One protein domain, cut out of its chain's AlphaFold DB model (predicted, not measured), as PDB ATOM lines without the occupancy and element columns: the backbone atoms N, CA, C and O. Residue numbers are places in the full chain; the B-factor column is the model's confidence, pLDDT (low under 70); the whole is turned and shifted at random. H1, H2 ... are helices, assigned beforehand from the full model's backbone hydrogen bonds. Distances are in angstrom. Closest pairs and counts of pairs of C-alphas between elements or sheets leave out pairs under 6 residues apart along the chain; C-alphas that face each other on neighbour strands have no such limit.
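What this domain is: This is residues 501 to 608 of the 608 residues of an uncharacterized protein of Desulfobacteraceae bacterium SEEP-SAG9 (UniProt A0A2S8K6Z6). H3 is the core of this small body of helices, with H1 nearly side by side with it and running the same way, while H2 and H4 cross it at steep angles. H2 folds back into H3 as a helical hairpin, and H1 has a kink of 72 degrees near residue 528. The printed part has 108 residues with four named helices in the order H1, H2, H3, H4 and no named strand, an all-helix class. It is compact, with a radius of gyration of the C-alphas of 12.8 A, and spans 37 by 30 by 25 A.

How they stand to each other: Go from Ser 501 to H1, residues 512 to 535, which touches the hub H3, residues 566 to 581, at a shallow tilt of 8 degrees; their closest C-alphas, Val 517 and Pro 570, are 4.6 A apart. H2, residues 538 to 559, touches H3 at a steep tilt of 40 degrees, opposite ways, closest at C-alphas 552 and 573, 6.1 A. H4, residues 593 to 607, touches H3 at 48 degrees, a steep tilt, closest at C-alphas 568 and 606, 5.4 A. H1 and H4 are apart. Every O i to N i+4 pair is within hydrogen-bond range in H4, but 17 of 20 are in H1, 16 of 18 in H2 and 10 of 12 in H3.

Where its parts are: Find C-alpha 512 at (-32.929, -63.299, -47.375), where H1 begins; it is 31.7 A long, H2 31.4 A, H3 23.8 A and H4 21.0 A, ending at C-alpha 607, (-43.456, -53.303, -58.322).

The domain as a whole: C-alphas 534 and 561 are the two farthest apart, 37.5 A. The printed part has no cut, the link from H3 to H4 is long, and no printed residue is under 70 in pLDDT.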
ATOM      1  N   SER A 501     -37.257 -56.868 -36.998       90.62
ATOM      2  CA  SER A 501     -37.405 -58.270 -37.412       90.62
ATOM      3  C   SER A 501     -37.854 -59.169 -36.252       90.62
ATOM      4  O   SER A 501     -38.726 -60.018 -36.431       90.62
ATOM      5  N   GLY A 502     -37.334 -58.949 -35.038       86.44
ATOM      6  CA  GLY A 502     -37.751 -59.677 -33.837       86.44
ATOM      7  C   GLY A 502     -39.203 -59.408 -33.417       86.44
ATOM      8  O   GLY A 502     -39.853 -60.296 -32.858       86.44
ATOM      9  N   GLY A 503     -39.721 -58.208 -33.702       84.88
ATOM     10  CA  GLY A 503     -41.117 -57.817 -33.476       84.88
ATOM     11  C   GLY A 503     -42.083 -58.189 -34.610       84.88
ATOM     12  O   GLY A 503     -43.299 -58.121 -34.425       84.88
ATOM     13  N   ASP A 504     -41.573 -58.606 -35.770       84.62
ATOM     14  CA  ASP A 504     -42.370 -58.906 -36.957       84.62
ATOM     15  C   ASP A 504     -43.123 -60.240 -36.835       84.62
ATOM     16  O   ASP A 504     -42.656 -61.310 -37.242       84.62
ATOM     17  N   HIS A 505     -44.349 -60.182 -36.314       77.50
ATOM     18  CA  HIS A 505     -45.237 -61.345 -36.239       77.50
ATOM     19  C   HIS A 505     -45.556 -61.963 -37.613       77.50
ATOM     20  O   HIS A 505     -45.814 -63.166 -37.689       77.50
ATOM     21  N   GLY A 506     -45.513 -61.166 -38.687       77.69
ATOM     22  CA  GLY A 506     -45.753 -61.607 -40.061       77.69
ATOM     23  C   GLY A 506     -44.551 -62.295 -40.712       77.69
ATOM     24  O   GLY A 506     -44.719 -62.941 -41.745       77.69
ATOM     25  N   ARG A 507     -43.357 -62.199 -40.104       85.25
ATOM     26  CA  ARG A 507     -42.080 -62.717 -40.631       85.25
ATOM     27  C   ARG A 507     -41.790 -62.276 -42.073       85.25
ATOM     28  O   ARG A 507     -41.212 -63.036 -42.851       85.25
ATOM     29  N   LEU A 508     -42.194 -61.061 -42.429       86.38
ATOM     30  CA  LEU A 508     -41.870 -60.429 -43.705       86.38
ATOM     31  C   LEU A 508     -40.383 -60.063 -43.787       86.38
ATOM     32  O   LEU A 508     -39.804 -60.113 -44.869       86.38
ATOM     33  N   ILE A 509     -39.756 -59.750 -42.649       87.00
ATOM     34  CA  ILE A 509     -38.320 -59.478 -42.531       87.00
ATOM     35  C   ILE A 509     -37.634 -60.689 -41.892       87.00
ATOM     36  O   ILE A 509     -37.254 -60.683 -40.721       87.00
ATOM     37  N   ALA A 510     -37.496 -61.765 -42.663       84.56
ATOM     38  CA  ALA A 510     -36.780 -62.976 -42.270       84.56
ATOM     39  C   ALA A 510     -36.010 -63.562 -43.462       84.56
ATOM     40  O   ALA A 510     -36.273 -63.235 -44.619       84.56
ATOM     41  N   GLY A 511     -35.056 -64.460 -43.203       84.81
ATOM     42  CA  GLY A 511     -34.311 -65.118 -44.280       84.81
ATOM     43  C   GLY A 511     -33.482 -64.126 -45.104       84.81
ATOM     44  O   GLY A 511     -32.761 -63.303 -44.541       84.81
ATOM     45  N   THR A 512     -33.597 -64.206 -46.428       85.31
ATOM     46  CA  THR A 512     -32.929 -63.299 -47.375       85.31
ATOM     47  C   THR A 512     -33.496 -61.880 -47.313       85.31
ATOM     48  O   THR A 512     -32.736 -60.928 -47.409       85.31
ATOM     49  N   ALA A 513     -34.797 -61.720 -47.034       89.06
ATOM     50  CA  ALA A 513     -35.421 -60.400 -46.930       89.06
ATOM     51  C   ALA A 513     -34.828 -59.565 -45.785       89.06
ATOM     52  O   ALA A 513     -34.740 -58.348 -45.897       89.06
ATOM     53  N   LEU A 514     -34.372 -60.204 -44.700       90.00
ATOM     54  CA  LEU A 514     -33.636 -59.517 -43.634       90.00
ATOM     55  C   LEU A 514     -32.331 -58.903 -44.158       90.00
ATOM     56  O   LEU A 514     -32.029 -57.753 -43.852       90.00
ATOM     57  N   VAL A 515     -31.574 -59.668 -44.950       87.31
ATOM     58  CA  VAL A 515     -30.318 -59.211 -45.557       87.31
ATOM     59  C   VAL A 515     -30.592 -58.052 -46.510       87.31
ATOM     60  O   VAL A 515     -29.947 -57.012 -46.397       87.31
ATOM     61  N   ASP A 516     -31.605 -58.193 -47.366       89.75
ATOM     62  CA  ASP A 516     -32.001 -57.164 -48.327       89.75
ATOM     63  C   ASP A 516     -32.459 -55.880 -47.622       89.75
ATOM     64  O   ASP A 516     -32.107 -54.784 -48.050       89.75
ATOM     65  N   VAL A 517     -33.208 -55.981 -46.515       92.75
ATOM     66  CA  VAL A 517     -33.616 -54.807 -45.726       92.75
ATOM     67  C   VAL A 517     -32.398 -54.133 -45.109       92.75
ATOM     68  O   VAL A 517     -32.276 -52.917 -45.220       92.75
ATOM     69  N   VAL A 518     -31.475 -54.882 -44.495       90.75
ATOM     70  CA  VAL A 518     -30.247 -54.280 -43.951       90.75
ATOM     71  C   VAL A 518     -29.460 -53.586 -45.054       90.75
ATOM     72  O   VAL A 518     -29.020 -52.458 -44.844       90.75
ATOM     73  N   GLN A 519     -29.327 -54.200 -46.229       89.25
ATOM     74  CA  GLN A 519     -28.658 -53.591 -47.373       89.25
ATOM     75  C   GLN A 519     -29.353 -52.289 -47.795       89.25
ATOM     76  O   GLN A 519     -28.725 -51.235 -47.787       89.25
ATOM     77  N   GLN A 520     -30.659 -52.331 -48.069       91.19
ATOM     78  CA  GLN A 520     -31.436 -51.172 -48.518       91.19
ATOM     79  C   GLN A 520     -31.438 -50.029 -47.495       91.19
ATOM     80  O   GLN A 520     -31.309 -48.862 -47.858       91.19
ATOM     81  N   VAL A 521     -31.545 -50.345 -46.201       92.25
ATOM     82  CA  VAL A 521     -31.490 -49.345 -45.125       92.25
ATOM     83  C   VAL A 521     -30.079 -48.774 -44.987       92.25
ATOM     84  O   VAL A 521     -29.924 -47.569 -44.783       92.25
ATOM     85  N   THR A 522     -29.043 -49.604 -45.128       88.69
ATOM     86  CA  THR A 522     -27.654 -49.133 -45.070       88.69
ATOM     87  C   THR A 522     -27.335 -48.232 -46.257       88.69
ATOM     88  O   THR A 522     -26.793 -47.153 -46.043       88.69
ATOM     89  N   GLU A 523     -27.747 -48.596 -47.472       88.00
ATOM     90  CA  GLU A 523     -27.632 -47.765 -48.678       88.00
ATOM     91  C   GLU A 523     -28.409 -46.445 -48.536       88.00
ATOM     92  O   GLU A 523     -27.881 -45.370 -48.832       88.00
ATOM     93  N   ALA A 524     -29.640 -46.494 -48.014       89.38
ATOM     94  CA  ALA A 524     -30.463 -45.310 -47.770       89.38
ATOM     95  C   ALA A 524     -29.783 -44.321 -46.813       89.38
ATOM     96  O   ALA A 524     -29.698 -43.119 -47.103       89.38
ATOM     97  N   MET A 525     -29.263 -44.839 -45.697       87.69
ATOM     98  CA  MET A 525     -28.518 -44.066 -44.706       87.69
ATOM     99  C   MET A 525     -27.165 -43.608 -45.242       87.69
ATOM    100  O   MET A 525     -26.732 -42.509 -44.926       87.69
ATOM    101  N   ALA A 526     -26.508 -44.390 -46.085       83.25
ATOM    102  CA  ALA A 526     -25.257 -43.992 -46.703       83.25
ATOM    103  C   ALA A 526     -25.456 -42.792 -47.648       83.25
ATOM    104  O   ALA A 526     -24.687 -41.832 -47.604       83.25
ATOM    105  N   ALA A 527     -26.541 -42.799 -48.426       83.56
ATOM    106  CA  ALA A 527     -26.853 -41.742 -49.383       83.56
ATOM    107  C   ALA A 527     -27.440 -40.468 -48.745       83.56
ATOM    108  O   ALA A 527     -27.139 -39.366 -49.200       83.56
ATOM    109  N   ASN A 528     -28.293 -40.593 -47.718       84.94
ATOM    110  CA  ASN A 528     -29.057 -39.459 -47.164       84.94
ATOM    111  C   ASN A 528     -28.891 -39.283 -45.645       84.94
ATOM    112  O   ASN A 528     -29.430 -38.343 -45.068       84.94
ATOM    113  N   GLY A 529     -28.135 -40.154 -44.978       75.69
ATOM    114  CA  GLY A 529     -28.064 -40.193 -43.520       75.69
ATOM    115  C   GLY A 529     -27.426 -38.959 -42.903       75.69
ATOM    116  O   GLY A 529     -27.745 -38.653 -41.765       75.69
ATOM    117  N   ARG A 530     -26.585 -38.204 -43.627       78.81
ATOM    118  CA  ARG A 530     -25.992 -36.966 -43.091       78.81
ATOM    119  C   ARG A 530     -27.058 -35.939 -42.702       78.81
ATOM    120  O   ARG A 530     -26.964 -35.381 -41.619       78.81
ATOM    121  N   SER A 531     -28.095 -35.780 -43.524       80.06
ATOM    122  CA  SER A 531     -29.246 -34.933 -43.195       80.06
ATOM    123  C   SER A 531     -29.989 -35.457 -41.962       80.06
ATOM    124  O   SER A 531     -30.242 -34.704 -41.031       80.06
ATOM    125  N   ALA A 532     -30.224 -36.773 -41.889       77.81
ATOM    126  CA  ALA A 532     -30.844 -37.398 -40.718       77.81
ATOM    127  C   ALA A 532     -30.016 -37.224 -39.428       77.81
ATOM    128  O   ALA A 532     -30.581 -37.089 -38.345       77.81
ATOM    129  N   PHE A 533     -28.683 -37.231 -39.526       74.06
ATOM    130  CA  PHE A 533     -27.775 -37.006 -38.398       74.06
ATOM    131  C   PHE A 533     -27.768 -35.571 -37.901       74.06
ATOM    132  O   PHE A 533     -27.683 -35.353 -36.692       74.06
ATOM    133  N   ASP A 534     -27.809 -34.612 -38.822       77.19
ATOM    134  CA  ASP A 534     -27.806 -33.194 -38.476       77.19
ATOM    135  C   ASP A 534     -29.085 -32.831 -37.692       77.19
ATOM    136  O   ASP A 534     -29.024 -32.046 -36.743       77.19
ATOM    137  N   ASP A 535     -30.209 -33.488 -38.005       75.06
ATOM    138  CA  ASP A 535     -31.503 -33.276 -37.345       75.06
ATOM    139  C   ASP A 535     -31.735 -34.166 -36.106       75.06
ATOM    140  O   ASP A 535     -32.513 -33.810 -35.206       75.06
ATOM    141  N   HIS A 536     -31.065 -35.322 -36.007       76.62
ATOM    142  CA  HIS A 536     -31.260 -36.288 -34.922       76.62
ATOM    143  C   HIS A 536     -29.937 -36.856 -34.372       76.62
ATOM    144  O   HIS A 536     -29.237 -37.600 -35.062       76.62
ATOM    145  N   PRO A 537     -29.606 -36.626 -33.083       77.50
ATOM    146  CA  PRO A 537     -28.426 -37.234 -32.475       77.50
ATOM    147  C   PRO A 537     -28.535 -38.771 -32.394       77.50
ATOM    148  O   PRO A 537     -29.622 -39.354 -32.333       77.50
ATOM    149  N   LEU A 538     -27.378 -39.445 -32.349       73.56
ATOM    150  CA  LEU A 538     -27.238 -40.915 -32.414       73.56
ATOM    151  C   LEU A 538     -28.094 -41.702 -31.422       73.56
ATOM    152  O   LEU A 538     -28.575 -42.787 -31.736       73.56
ATOM    153  N   ASN A 539     -28.287 -41.157 -30.224       73.19
ATOM    154  CA  ASN A 539     -29.096 -41.772 -29.174       73.19
ATOM    155  C   ASN A 539     -30.597 -41.809 -29.514       73.19
ATOM    156  O   ASN A 539     -31.306 -42.668 -28.999       73.19
ATOM    157  N   THR A 540     -31.076 -40.911 -30.377       84.75
ATOM    158  CA  THR A 540     -32.463 -40.895 -30.867       84.75
ATOM    159  C   THR A 540     -32.616 -41.525 -32.246       84.75
ATOM    160  O   THR A 540     -33.692 -42.032 -32.559       84.75
ATOM    161  N   LEU A 541     -31.538 -41.557 -33.039       86.12
ATOM    162  CA  LEU A 541     -31.534 -42.080 -34.406       86.12
ATOM    163  C   LEU A 541     -32.020 -43.533 -34.473       86.12
ATOM    164  O   LEU A 541     -32.892 -43.848 -35.276       86.12
ATOM    165  N   ARG A 542     -31.513 -44.401 -33.586       89.44
ATOM    166  CA  ARG A 542     -31.934 -45.811 -33.506       89.44
ATOM    167  C   ARG A 542     -33.445 -45.942 -33.327       89.44
ATOM    168  O   ARG A 542     -34.083 -46.686 -34.057       89.44
ATOM    169  N   ASN A 543     -34.011 -45.211 -32.366       90.50
ATOM    170  CA  ASN A 543     -35.432 -45.314 -32.033       90.50
ATOM    171  C   ASN A 543     -36.308 -44.807 -33.180       90.50
ATOM    172  O   ASN A 543     -37.292 -45.453 -33.514       90.50
ATOM    173  N   ARG A 544     -35.917 -43.704 -33.831       90.94
ATOM    174  CA  ARG A 544     -36.630 -43.202 -35.012       90.94
ATOM    175  C   ARG A 544     -36.551 -44.167 -36.188       90.94
ATOM    176  O   ARG A 544     -37.565 -44.418 -36.824       90.94
ATOM    177  N   LEU A 545     -35.386 -44.765 -36.431       92.00
ATOM    178  CA  LEU A 545     -35.233 -45.772 -37.477       92.00
ATOM    179  C   LEU A 545     -36.130 -46.993 -37.207       92.00
ATOM    180  O   LEU A 545     -36.824 -47.451 -38.108       92.00
ATOM    181  N   VAL A 546     -36.185 -47.464 -35.956       94.06
ATOM    182  CA  VAL A 546     -37.106 -48.532 -35.528       94.06
ATOM    183  C   VAL A 546     -38.572 -48.126 -35.721       94.06
ATOM    184  O   VAL A 546     -39.361 -48.937 -36.196       94.06
ATOM    185  N   GLU A 547     -38.955 -46.888 -35.394       93.81
ATOM    186  CA  GLU A 547     -40.317 -46.376 -35.617       93.81
ATOM    187  C   GLU A 547     -40.692 -46.374 -37.105       93.81
ATOM    188  O   GLU A 547     -41.753 -46.891 -37.456       93.81
ATOM    189  N   VAL A 548     -39.821 -45.857 -37.983       94.62
ATOM    190  CA  VAL A 548     -40.057 -45.819 -39.442       94.62
ATOM    191  C   VAL A 548     -40.212 -47.227 -39.997       94.62
ATOM    192  O   VAL A 548     -41.159 -47.505 -40.732       94.62
ATOM    193  N   LEU A 549     -39.304 -48.130 -39.622       95.50
ATOM    194  CA  LEU A 549     -39.323 -49.510 -40.089       95.50
ATOM    195  C   LEU A 549     -40.551 -50.270 -39.570       95.50
ATOM    196  O   LEU A 549     -41.180 -50.973 -40.353       95.50
ATOM    197  N   ASN A 550     -40.953 -50.089 -38.307       94.88
ATOM    198  CA  ASN A 550     -42.173 -50.698 -37.762       94.88
ATOM    199  C   ASN A 550     -43.443 -50.158 -38.433       94.88
ATOM    200  O   ASN A 550     -44.330 -50.939 -38.770       94.88
ATOM    201  N   ALA A 551     -43.539 -48.842 -38.652       93.56
ATOM    202  CA  ALA A 551     -44.677 -48.232 -39.341       93.56
ATOM    203  C   ALA A 551     -44.773 -48.714 -40.797       93.56
ATOM    204  O   ALA A 551     -45.848 -49.103 -41.261       93.56
ATOM    205  N   GLY A 552     -43.637 -48.755 -41.499       94.06
ATOM    206  CA  GLY A 552     -43.544 -49.294 -42.851       94.06
ATOM    207  C   GLY A 552     -43.905 -50.775 -42.908       94.06
ATOM    208  O   GLY A 552     -44.655 -51.193 -43.783       94.06
ATOM    209  N   LEU A 553     -43.435 -51.567 -41.946       93.69
ATOM    210  CA  LEU A 553     -43.725 -52.994 -41.863       93.69
ATOM    211  C   LEU A 553     -45.204 -53.271 -41.567       93.69
ATOM    212  O   LEU A 553     -45.792 -54.137 -42.210       93.69
ATOM    213  N   ALA A 554     -45.824 -52.518 -40.654       92.94
ATOM    214  CA  ALA A 554     -47.256 -52.614 -40.383       92.94
ATOM    215  C   ALA A 554     -48.075 -52.353 -41.657       92.94
ATOM    216  O   ALA A 554     -48.994 -53.107 -41.977       92.94
ATOM    217  N   ARG A 555     -47.686 -51.349 -42.456       92.62
ATOM    218  CA  ARG A 555     -48.322 -51.111 -43.757       92.62
ATOM    219  C   ARG A 555     -48.004 -52.160 -44.809       92.62
ATOM    220  O   ARG A 555     -48.897 -52.531 -45.568       92.62
ATOM    221  N   ALA A 556     -46.786 -52.685 -44.835       92.38
ATOM    222  CA  ALA A 556     -46.431 -53.788 -45.716       92.38
ATOM    223  C   ALA A 556     -47.274 -55.037 -45.428       92.38
ATOM    224  O   ALA A 556     -47.692 -55.696 -46.374       92.38
ATOM    225  N   GLN A 557     -47.570 -55.325 -44.155       91.38
ATOM    226  CA  GLN A 557     -48.467 -56.414 -43.756       91.38
ATOM    227  C   GLN A 557     -49.893 -56.197 -44.275       91.38
ATOM    228  O   GLN A 557     -50.470 -57.126 -44.839       91.38
ATOM    229  N   ASP A 558     -50.433 -54.981 -44.161       90.19
ATOM    230  CA  ASP A 558     -51.776 -54.653 -44.664       90.19
ATOM    231  C   ASP A 558     -51.883 -54.724 -46.197       90.19
ATOM    232  O   ASP A 558     -52.937 -55.059 -46.736       90.19
ATOM    233  N   GLN A 559     -50.806 -54.382 -46.912       89.88
ATOM    234  CA  GLN A 559     -50.796 -54.276 -48.379       89.88
ATOM    235  C   GLN A 559     -50.268 -55.528 -49.090       89.88
ATOM    236  O   GLN A 559     -50.277 -55.595 -50.330       89.88
ATOM    237  N   LEU A 560     -49.812 -56.527 -48.331       89.31
ATOM    238  CA  LEU A 560     -49.232 -57.743 -48.878       89.31
ATOM    239  C   LEU A 560     -50.273 -58.533 -49.679       89.31
ATOM    240  O   LEU A 560     -51.351 -58.856 -49.187       89.31
ATOM    241  N   GLY A 561     -49.952 -58.869 -50.928       84.19
ATOM    242  CA  GLY A 561     -50.870 -59.582 -51.825       84.19
ATOM    243  C   GLY A 561     -51.961 -58.710 -52.461       84.19
ATOM    244  O   GLY A 561     -52.706 -59.209 -53.304       84.19
ATOM    245  N   HIS A 562     -52.031 -57.420 -52.116       86.56
ATOM    246  CA  HIS A 562     -52.859 -56.434 -52.809       86.56
ATOM    247  C   HIS A 562     -52.032 -55.633 -53.810       86.56
ATOM    248  O   HIS A 562     -52.167 -55.817 -55.019       86.56
ATOM    249  N   GLN A 563     -51.169 -54.760 -53.295       84.06
ATOM    250  CA  GLN A 563     -50.316 -53.874 -54.091       84.06
ATOM    251  C   GLN A 563     -48.828 -54.164 -53.881       84.06
ATOM    252  O   GLN A 563     -48.000 -53.691 -54.655       84.06
ATOM    253  N   LEU A 564     -48.483 -54.961 -52.862       89.94
ATOM    254  CA  LEU A 564     -47.106 -55.257 -52.491       89.94
ATOM    255  C   LEU A 564     -46.822 -56.764 -52.530       89.94
ATOM    256  O   LEU A 564     -47.519 -57.568 -51.908       89.94
ATOM    257  N   GLY A 565     -45.767 -57.148 -53.252       87.94
ATOM    258  CA  GLY A 565     -45.175 -58.486 -53.176       87.94
ATOM    259  C   GLY A 565     -44.127 -58.572 -52.065       87.94
ATOM    260  O   GLY A 565     -43.520 -57.569 -51.701       87.94
ATOM    261  N   THR A 566     -43.851 -59.774 -51.553       87.12
ATOM    262  CA  THR A 566     -42.837 -59.982 -50.499       87.12
ATOM    263  C   THR A 566     -41.444 -59.494 -50.906       87.12
ATOM    264  O   THR A 566     -40.739 -58.914 -50.087       87.12
ATOM    265  N   SER A 567     -41.065 -59.644 -52.178       89.94
ATOM    266  CA  SER A 567     -39.793 -59.143 -52.721       89.94
ATOM    267  C   SER A 567     -39.713 -57.617 -52.820       89.94
ATOM    268  O   SER A 567     -38.620 -57.073 -52.930       89.94
ATOM    269  N   ALA A 568     -40.852 -56.920 -52.794       93.00
ATOM    270  CA  ALA A 568     -40.915 -55.461 -52.839       93.00
ATOM    271  C   ALA A 568     -40.833 -54.829 -51.438       93.00
ATOM    272  O   ALA A 568     -40.624 -53.625 -51.325       93.00
ATOM    273  N   VAL A 569     -40.946 -55.620 -50.363       93.56
ATOM    274  CA  VAL A 569     -40.861 -55.112 -48.985       93.56
ATOM    275  C   VAL A 569     -39.495 -54.465 -48.697       93.56
ATOM    276  O   VAL A 569     -39.498 -53.314 -48.257       93.56
ATOM    277  N   PRO A 570     -38.334 -55.097 -48.985       94.94
ATOM    278  CA  PRO A 570     -37.038 -54.469 -48.724       94.94
ATOM    279  C   PRO A 570     -36.816 -53.100 -49.393       94.94
ATOM    280  O   PRO A 570     -36.486 -52.153 -48.674       94.94
ATOM    281  N   PRO A 571     -37.030 -52.923 -50.716       94.25
ATOM    282  CA  PRO A 571     -36.833 -51.621 -51.354       94.25
ATOM    283  C   PRO A 571     -37.848 -50.565 -50.894       94.25
ATOM    284  O   PRO A 571     -37.501 -49.387 -50.830       94.25
ATOM    285  N   VAL A 572     -39.078 -50.951 -50.522       95.75
ATOM    286  CA  VAL A 572     -40.049 -50.007 -49.940       95.75
ATOM    287  C   VAL A 572     -39.576 -49.510 -48.578       95.75
ATOM    288  O   VAL A 572     -39.576 -48.304 -48.345       95.75
ATOM    289  N   LEU A 573     -39.117 -50.408 -47.700       95.38
ATOM    290  CA  LEU A 573     -38.576 -50.020 -46.394       95.38
ATOM    291  C   LEU A 573     -37.332 -49.131 -46.538       95.38
ATOM    292  O   LEU A 573     -37.239 -48.109 -45.862       95.38
ATOM    293  N   GLY A 574     -36.421 -49.450 -47.466       93.06
ATOM    294  CA  GLY A 574     -35.295 -48.573 -47.803       93.06
ATOM    295  C   GLY A 574     -35.746 -47.194 -48.294       93.06
ATOM    296  O   GLY A 574     -35.248 -46.173 -47.823       93.06
ATOM    297  N   GLY A 575     -36.743 -47.146 -49.181       93.75
ATOM    298  CA  GLY A 575     -37.329 -45.905 -49.689       93.75
ATOM    299  C   GLY A 575     -37.965 -45.033 -48.602       93.75
ATOM    300  O   GLY A 575     -37.789 -43.816 -48.619       93.75
ATOM    301  N   LEU A 576     -38.637 -45.642 -47.621       94.75
ATOM    302  CA  LEU A 576     -39.184 -44.927 -46.462       94.75
ATOM    303  C   LEU A 576     -38.076 -44.326 -45.601       94.75
ATOM    304  O   LEU A 576     -38.199 -43.186 -45.159       94.75
ATOM    305  N   VAL A 577     -36.974 -45.055 -45.401       93.94
ATOM    306  CA  VAL A 577     -35.802 -44.527 -44.690       93.94
ATOM    307  C   VAL A 577     -35.179 -43.362 -45.457       93.94
ATOM    308  O   VAL A 577     -34.810 -42.372 -44.831       93.94
ATOM    309  N   VAL A 578     -35.115 -43.416 -46.794       93.44
ATOM    310  CA  VAL A 578     -34.665 -42.279 -47.619       93.44
ATOM    311  C   VAL A 578     -35.568 -41.060 -47.432       93.44
ATOM    312  O   VAL A 578     -35.058 -39.967 -47.192       93.44
ATOM    313  N   ALA A 579     -36.885 -41.229 -47.544       92.00
ATOM    314  CA  ALA A 579     -37.841 -40.132 -47.418       92.00
ATOM    315  C   ALA A 579     -37.806 -39.513 -46.012       92.00
ATOM    316  O   ALA A 579     -37.730 -38.293 -45.863       92.00
ATOM    317  N   TRP A 580     -37.746 -40.349 -44.972       93.00
ATOM    318  CA  TRP A 580     -37.548 -39.889 -43.601       93.00
ATOM    319  C   TRP A 580     -36.229 -39.128 -43.432       93.00
ATOM    320  O   TRP A 580     -36.230 -38.022 -42.899       93.00
ATOM    321  N   ALA A 581     -35.114 -39.666 -43.934       88.56
ATOM    322  CA  ALA A 581     -33.800 -39.035 -43.814       88.56
ATOM    323  C   ALA A 581     -33.706 -37.673 -44.525       88.56
ATOM    324  O   ALA A 581     -32.826 -36.873 -44.211       88.56
ATOM    325  N   ARG A 582     -34.602 -37.400 -45.479       89.81
ATOM    326  CA  ARG A 582     -34.732 -36.110 -46.175       89.81
ATOM    327  C   ARG A 582     -35.689 -35.128 -45.499       89.81
ATOM    328  O   ARG A 582     -35.812 -34.005 -45.979       89.81
ATOM    329  N   GLY A 583     -36.372 -35.543 -44.432       87.69
ATOM    330  CA  GLY A 583     -37.425 -34.755 -43.795       87.69
ATOM    331  C   GLY A 583     -38.725 -34.705 -44.604       87.69
ATOM    332  O   GLY A 583     -39.514 -33.790 -44.420       87.69
ATOM    333  N   GLU A 584     -38.956 -35.660 -45.514       87.62
ATOM    334  CA  GLU A 584     -40.212 -35.761 -46.280       87.62
ATOM    335  C   GLU A 584     -41.336 -36.427 -45.456       87.62
ATOM    336  O   GLU A 584     -42.497 -36.396 -45.856       87.62
ATOM    337  N   ILE A 585     -41.001 -37.027 -44.303       85.88
ATOM    338  CA  ILE A 585     -41.946 -37.669 -43.376       85.88
ATOM    339  C   ILE A 585     -41.983 -36.891 -42.057       85.88
ATOM    340  O   ILE A 585     -41.127 -37.082 -41.193       85.88
ATOM    341  N   ASP A 586     -43.017 -36.067 -41.879       80.81
ATOM    342  CA  ASP A 586     -43.221 -35.279 -40.654       80.81
ATOM    343  C   ASP A 586     -43.818 -36.106 -39.500       80.81
ATOM    344  O   ASP A 586     -43.530 -35.862 -38.327       80.81
ATOM    345  N   THR A 587     -44.671 -37.089 -39.812       88.81
ATOM    346  CA  THR A 587     -45.349 -37.945 -38.821       88.81
ATOM    347  C   THR A 587     -45.169 -39.419 -39.172       88.81
ATOM    348  O   THR A 587     -45.678 -39.892 -40.185       88.81
ATOM    349  N   ILE A 588     -44.466 -40.158 -38.310       89.75
ATOM    350  CA  ILE A 588     -44.244 -41.602 -38.456       89.75
ATOM    351  C   ILE A 588     -45.431 -42.347 -37.828       89.75
ATOM    352  O   ILE A 588     -45.390 -42.742 -36.665       89.75
ATOM    353  N   ASP A 589     -46.515 -42.489 -38.589       90.81
ATOM    354  CA  ASP A 589     -47.717 -43.225 -38.182       90.81
ATOM    355  C   ASP A 589     -48.294 -43.977 -39.396       90.81
ATOM    356  O   ASP A 589     -48.637 -43.334 -40.391       90.81
ATOM    357  N   PRO A 590     -48.452 -45.317 -39.347       89.19
ATOM    358  CA  PRO A 590     -49.046 -46.081 -40.448       89.19
ATOM    359  C   PRO A 590     -50.487 -45.644 -40.788       89.19
ATOM    360  O   PRO A 590     -50.960 -45.874 -41.905       89.19
ATOM    361  N   GLY A 591     -51.193 -45.010 -39.848       89.62
ATOM    362  CA  GLY A 591     -52.534 -44.452 -40.014       89.62
ATOM    363  C   GLY A 591     -52.581 -43.051 -40.637       89.62
ATOM    364  O   GLY A 591     -53.653 -42.629 -41.071       89.62
ATOM    365  N   ASN A 592     -51.450 -42.350 -40.732       94.12
ATOM    366  CA  ASN A 592     -51.382 -41.013 -41.317       94.12
ATOM    367  C   ASN A 592     -51.526 -41.065 -42.852       94.12
ATOM    368  O   ASN A 592     -50.970 -41.948 -43.504       94.12
ATOM    369  N   GLN A 593     -52.285 -40.123 -43.423       91.31
ATOM    370  CA  GLN A 593     -52.579 -40.094 -44.860       91.31
ATOM    371  C   GLN A 593     -51.324 -39.840 -45.708       91.31
ATOM    372  O   GLN A 593     -51.098 -40.562 -46.674       91.31
ATOM    373  N   ASP A 594     -50.474 -38.891 -45.317       89.75
ATOM    374  CA  ASP A 594     -49.257 -38.550 -46.063       89.75
ATOM    375  C   ASP A 594     -48.264 -39.726 -46.056       89.75
ATOM    376  O   ASP A 594     -47.649 -40.047 -47.074       89.75
ATOM    377  N   PHE A 595     -48.165 -40.439 -44.926       92.75
ATOM    378  CA  PHE A 595     -47.355 -41.658 -44.824       92.75
ATOM    379  C   PHE A 595     -47.886 -42.780 -45.729       92.75
ATOM    380  O   PHE A 595     -47.103 -43.496 -46.354       92.75
ATOM    381  N   GLN A 596     -49.211 -42.937 -45.825       92.50
ATOM    382  CA  GLN A 596     -49.850 -43.936 -46.690       92.50
ATOM    383  C   GLN A 596     -49.634 -43.642 -48.169       92.50
ATOM    384  O   GLN A 596     -49.231 -44.537 -48.905       92.50
ATOM    385  N   GLU A 597     -49.856 -42.398 -48.594       92.44
ATOM    386  CA  GLU A 597     -49.664 -41.986 -49.986       92.44
ATOM    387  C   GLU A 597     -48.205 -42.186 -50.422       92.44
ATOM    388  O   GLU A 597     -47.936 -42.715 -51.504       92.44
ATOM    389  N   LEU A 598     -47.251 -41.850 -49.547       93.81
ATOM    390  CA  LEU A 598     -45.834 -42.116 -49.782       93.81
ATOM    391  C   LEU A 598     -45.532 -43.620 -49.854       93.81
ATOM    392  O   LEU A 598     -44.818 -44.059 -50.758       93.81
ATOM    393  N   PHE A 599     -46.072 -44.415 -48.927       95.00
ATOM    394  CA  PHE A 599     -45.899 -45.868 -48.922       95.00
ATOM    395  C   PHE A 599     -46.412 -46.496 -50.221       95.00
ATOM    396  O   PHE A 599     -45.707 -47.290 -50.842       95.00
ATOM    397  N   GLU A 600     -47.616 -46.126 -50.660       93.00
ATOM    398  CA  GLU A 600     -48.230 -46.625 -51.894       93.00
ATOM    399  C   GLU A 600     -47.412 -46.234 -53.129       93.00
ATOM    400  O   GLU A 600     -47.178 -47.065 -54.009       93.00
ATOM    401  N   ALA A 601     -46.896 -45.001 -53.178       93.12
ATOM    402  CA  ALA A 601     -46.021 -44.555 -54.259       93.12
ATOM    403  C   ALA A 601     -44.713 -45.367 -54.322       93.12
ATOM    404  O   ALA A 601     -44.268 -45.753 -55.408       93.12
ATOM    405  N   LEU A 602     -44.109 -45.662 -53.167       93.31
ATOM    406  CA  LEU A 602     -42.918 -46.508 -53.077       93.31
ATOM    407  C   LEU A 602     -43.224 -47.963 -53.451       93.31
ATOM    408  O   LEU A 602     -42.439 -48.575 -54.173       93.31
ATOM    409  N   ALA A 603     -44.370 -48.500 -53.023       91.12
ATOM    410  CA  ALA A 603     -44.818 -49.848 -53.363       91.12
ATOM    411  C   ALA A 603     -45.037 -50.010 -54.873       91.12
ATOM    412  O   ALA A 603     -44.532 -50.962 -55.468       91.12
ATOM    413  N   LEU A 604     -45.701 -49.043 -55.513       90.50
ATOM    414  CA  LEU A 604     -45.876 -49.000 -56.968       90.50
ATOM    415  C   LEU A 604     -44.535 -48.938 -57.700       90.50
ATOM    416  O   LEU A 604     -44.354 -49.620 -58.706       90.50
ATOM    417  N   ARG A 605     -43.584 -48.147 -57.190       92.19
ATOM    418  CA  ARG A 605     -42.244 -48.042 -57.775       92.19
ATOM    419  C   ARG A 605     -41.433 -49.326 -57.621       92.19
ATOM    420  O   ARG A 605     -40.680 -49.651 -58.524       92.19
ATOM    421  N   ALA A 606     -41.565 -50.028 -56.500       88.19
ATOM    422  CA  ALA A 606     -40.883 -51.298 -56.264       88.19
ATOM    423  C   ALA A 606     -41.501 -52.466 -57.056       88.19
ATOM    424  O   ALA A 606     -40.844 -53.486 -57.256       88.19
ATOM    425  N   ALA A 607     -42.761 -52.332 -57.480       83.06
ATOM    426  CA  ALA A 607     -43.456 -53.303 -58.322       83.06
ATOM    427  C   ALA A 607     -43.220 -53.101 -59.834       83.06
ATOM    428  O   ALA A 607     -43.501 -54.020 -60.608       83.06
ATOM    429  N   ALA A 608     -42.753 -51.915 -60.242       78.56
ATOM    430  CA  ALA A 608     -42.428 -51.548 -61.623       78.56
ATOM    431  C   ALA A 608     -40.976 -51.892 -61.970       78.56
ATOM    432  O   ALA A 608     -40.756 -52.357 -63.114       78.56
TER     433      ALA A 608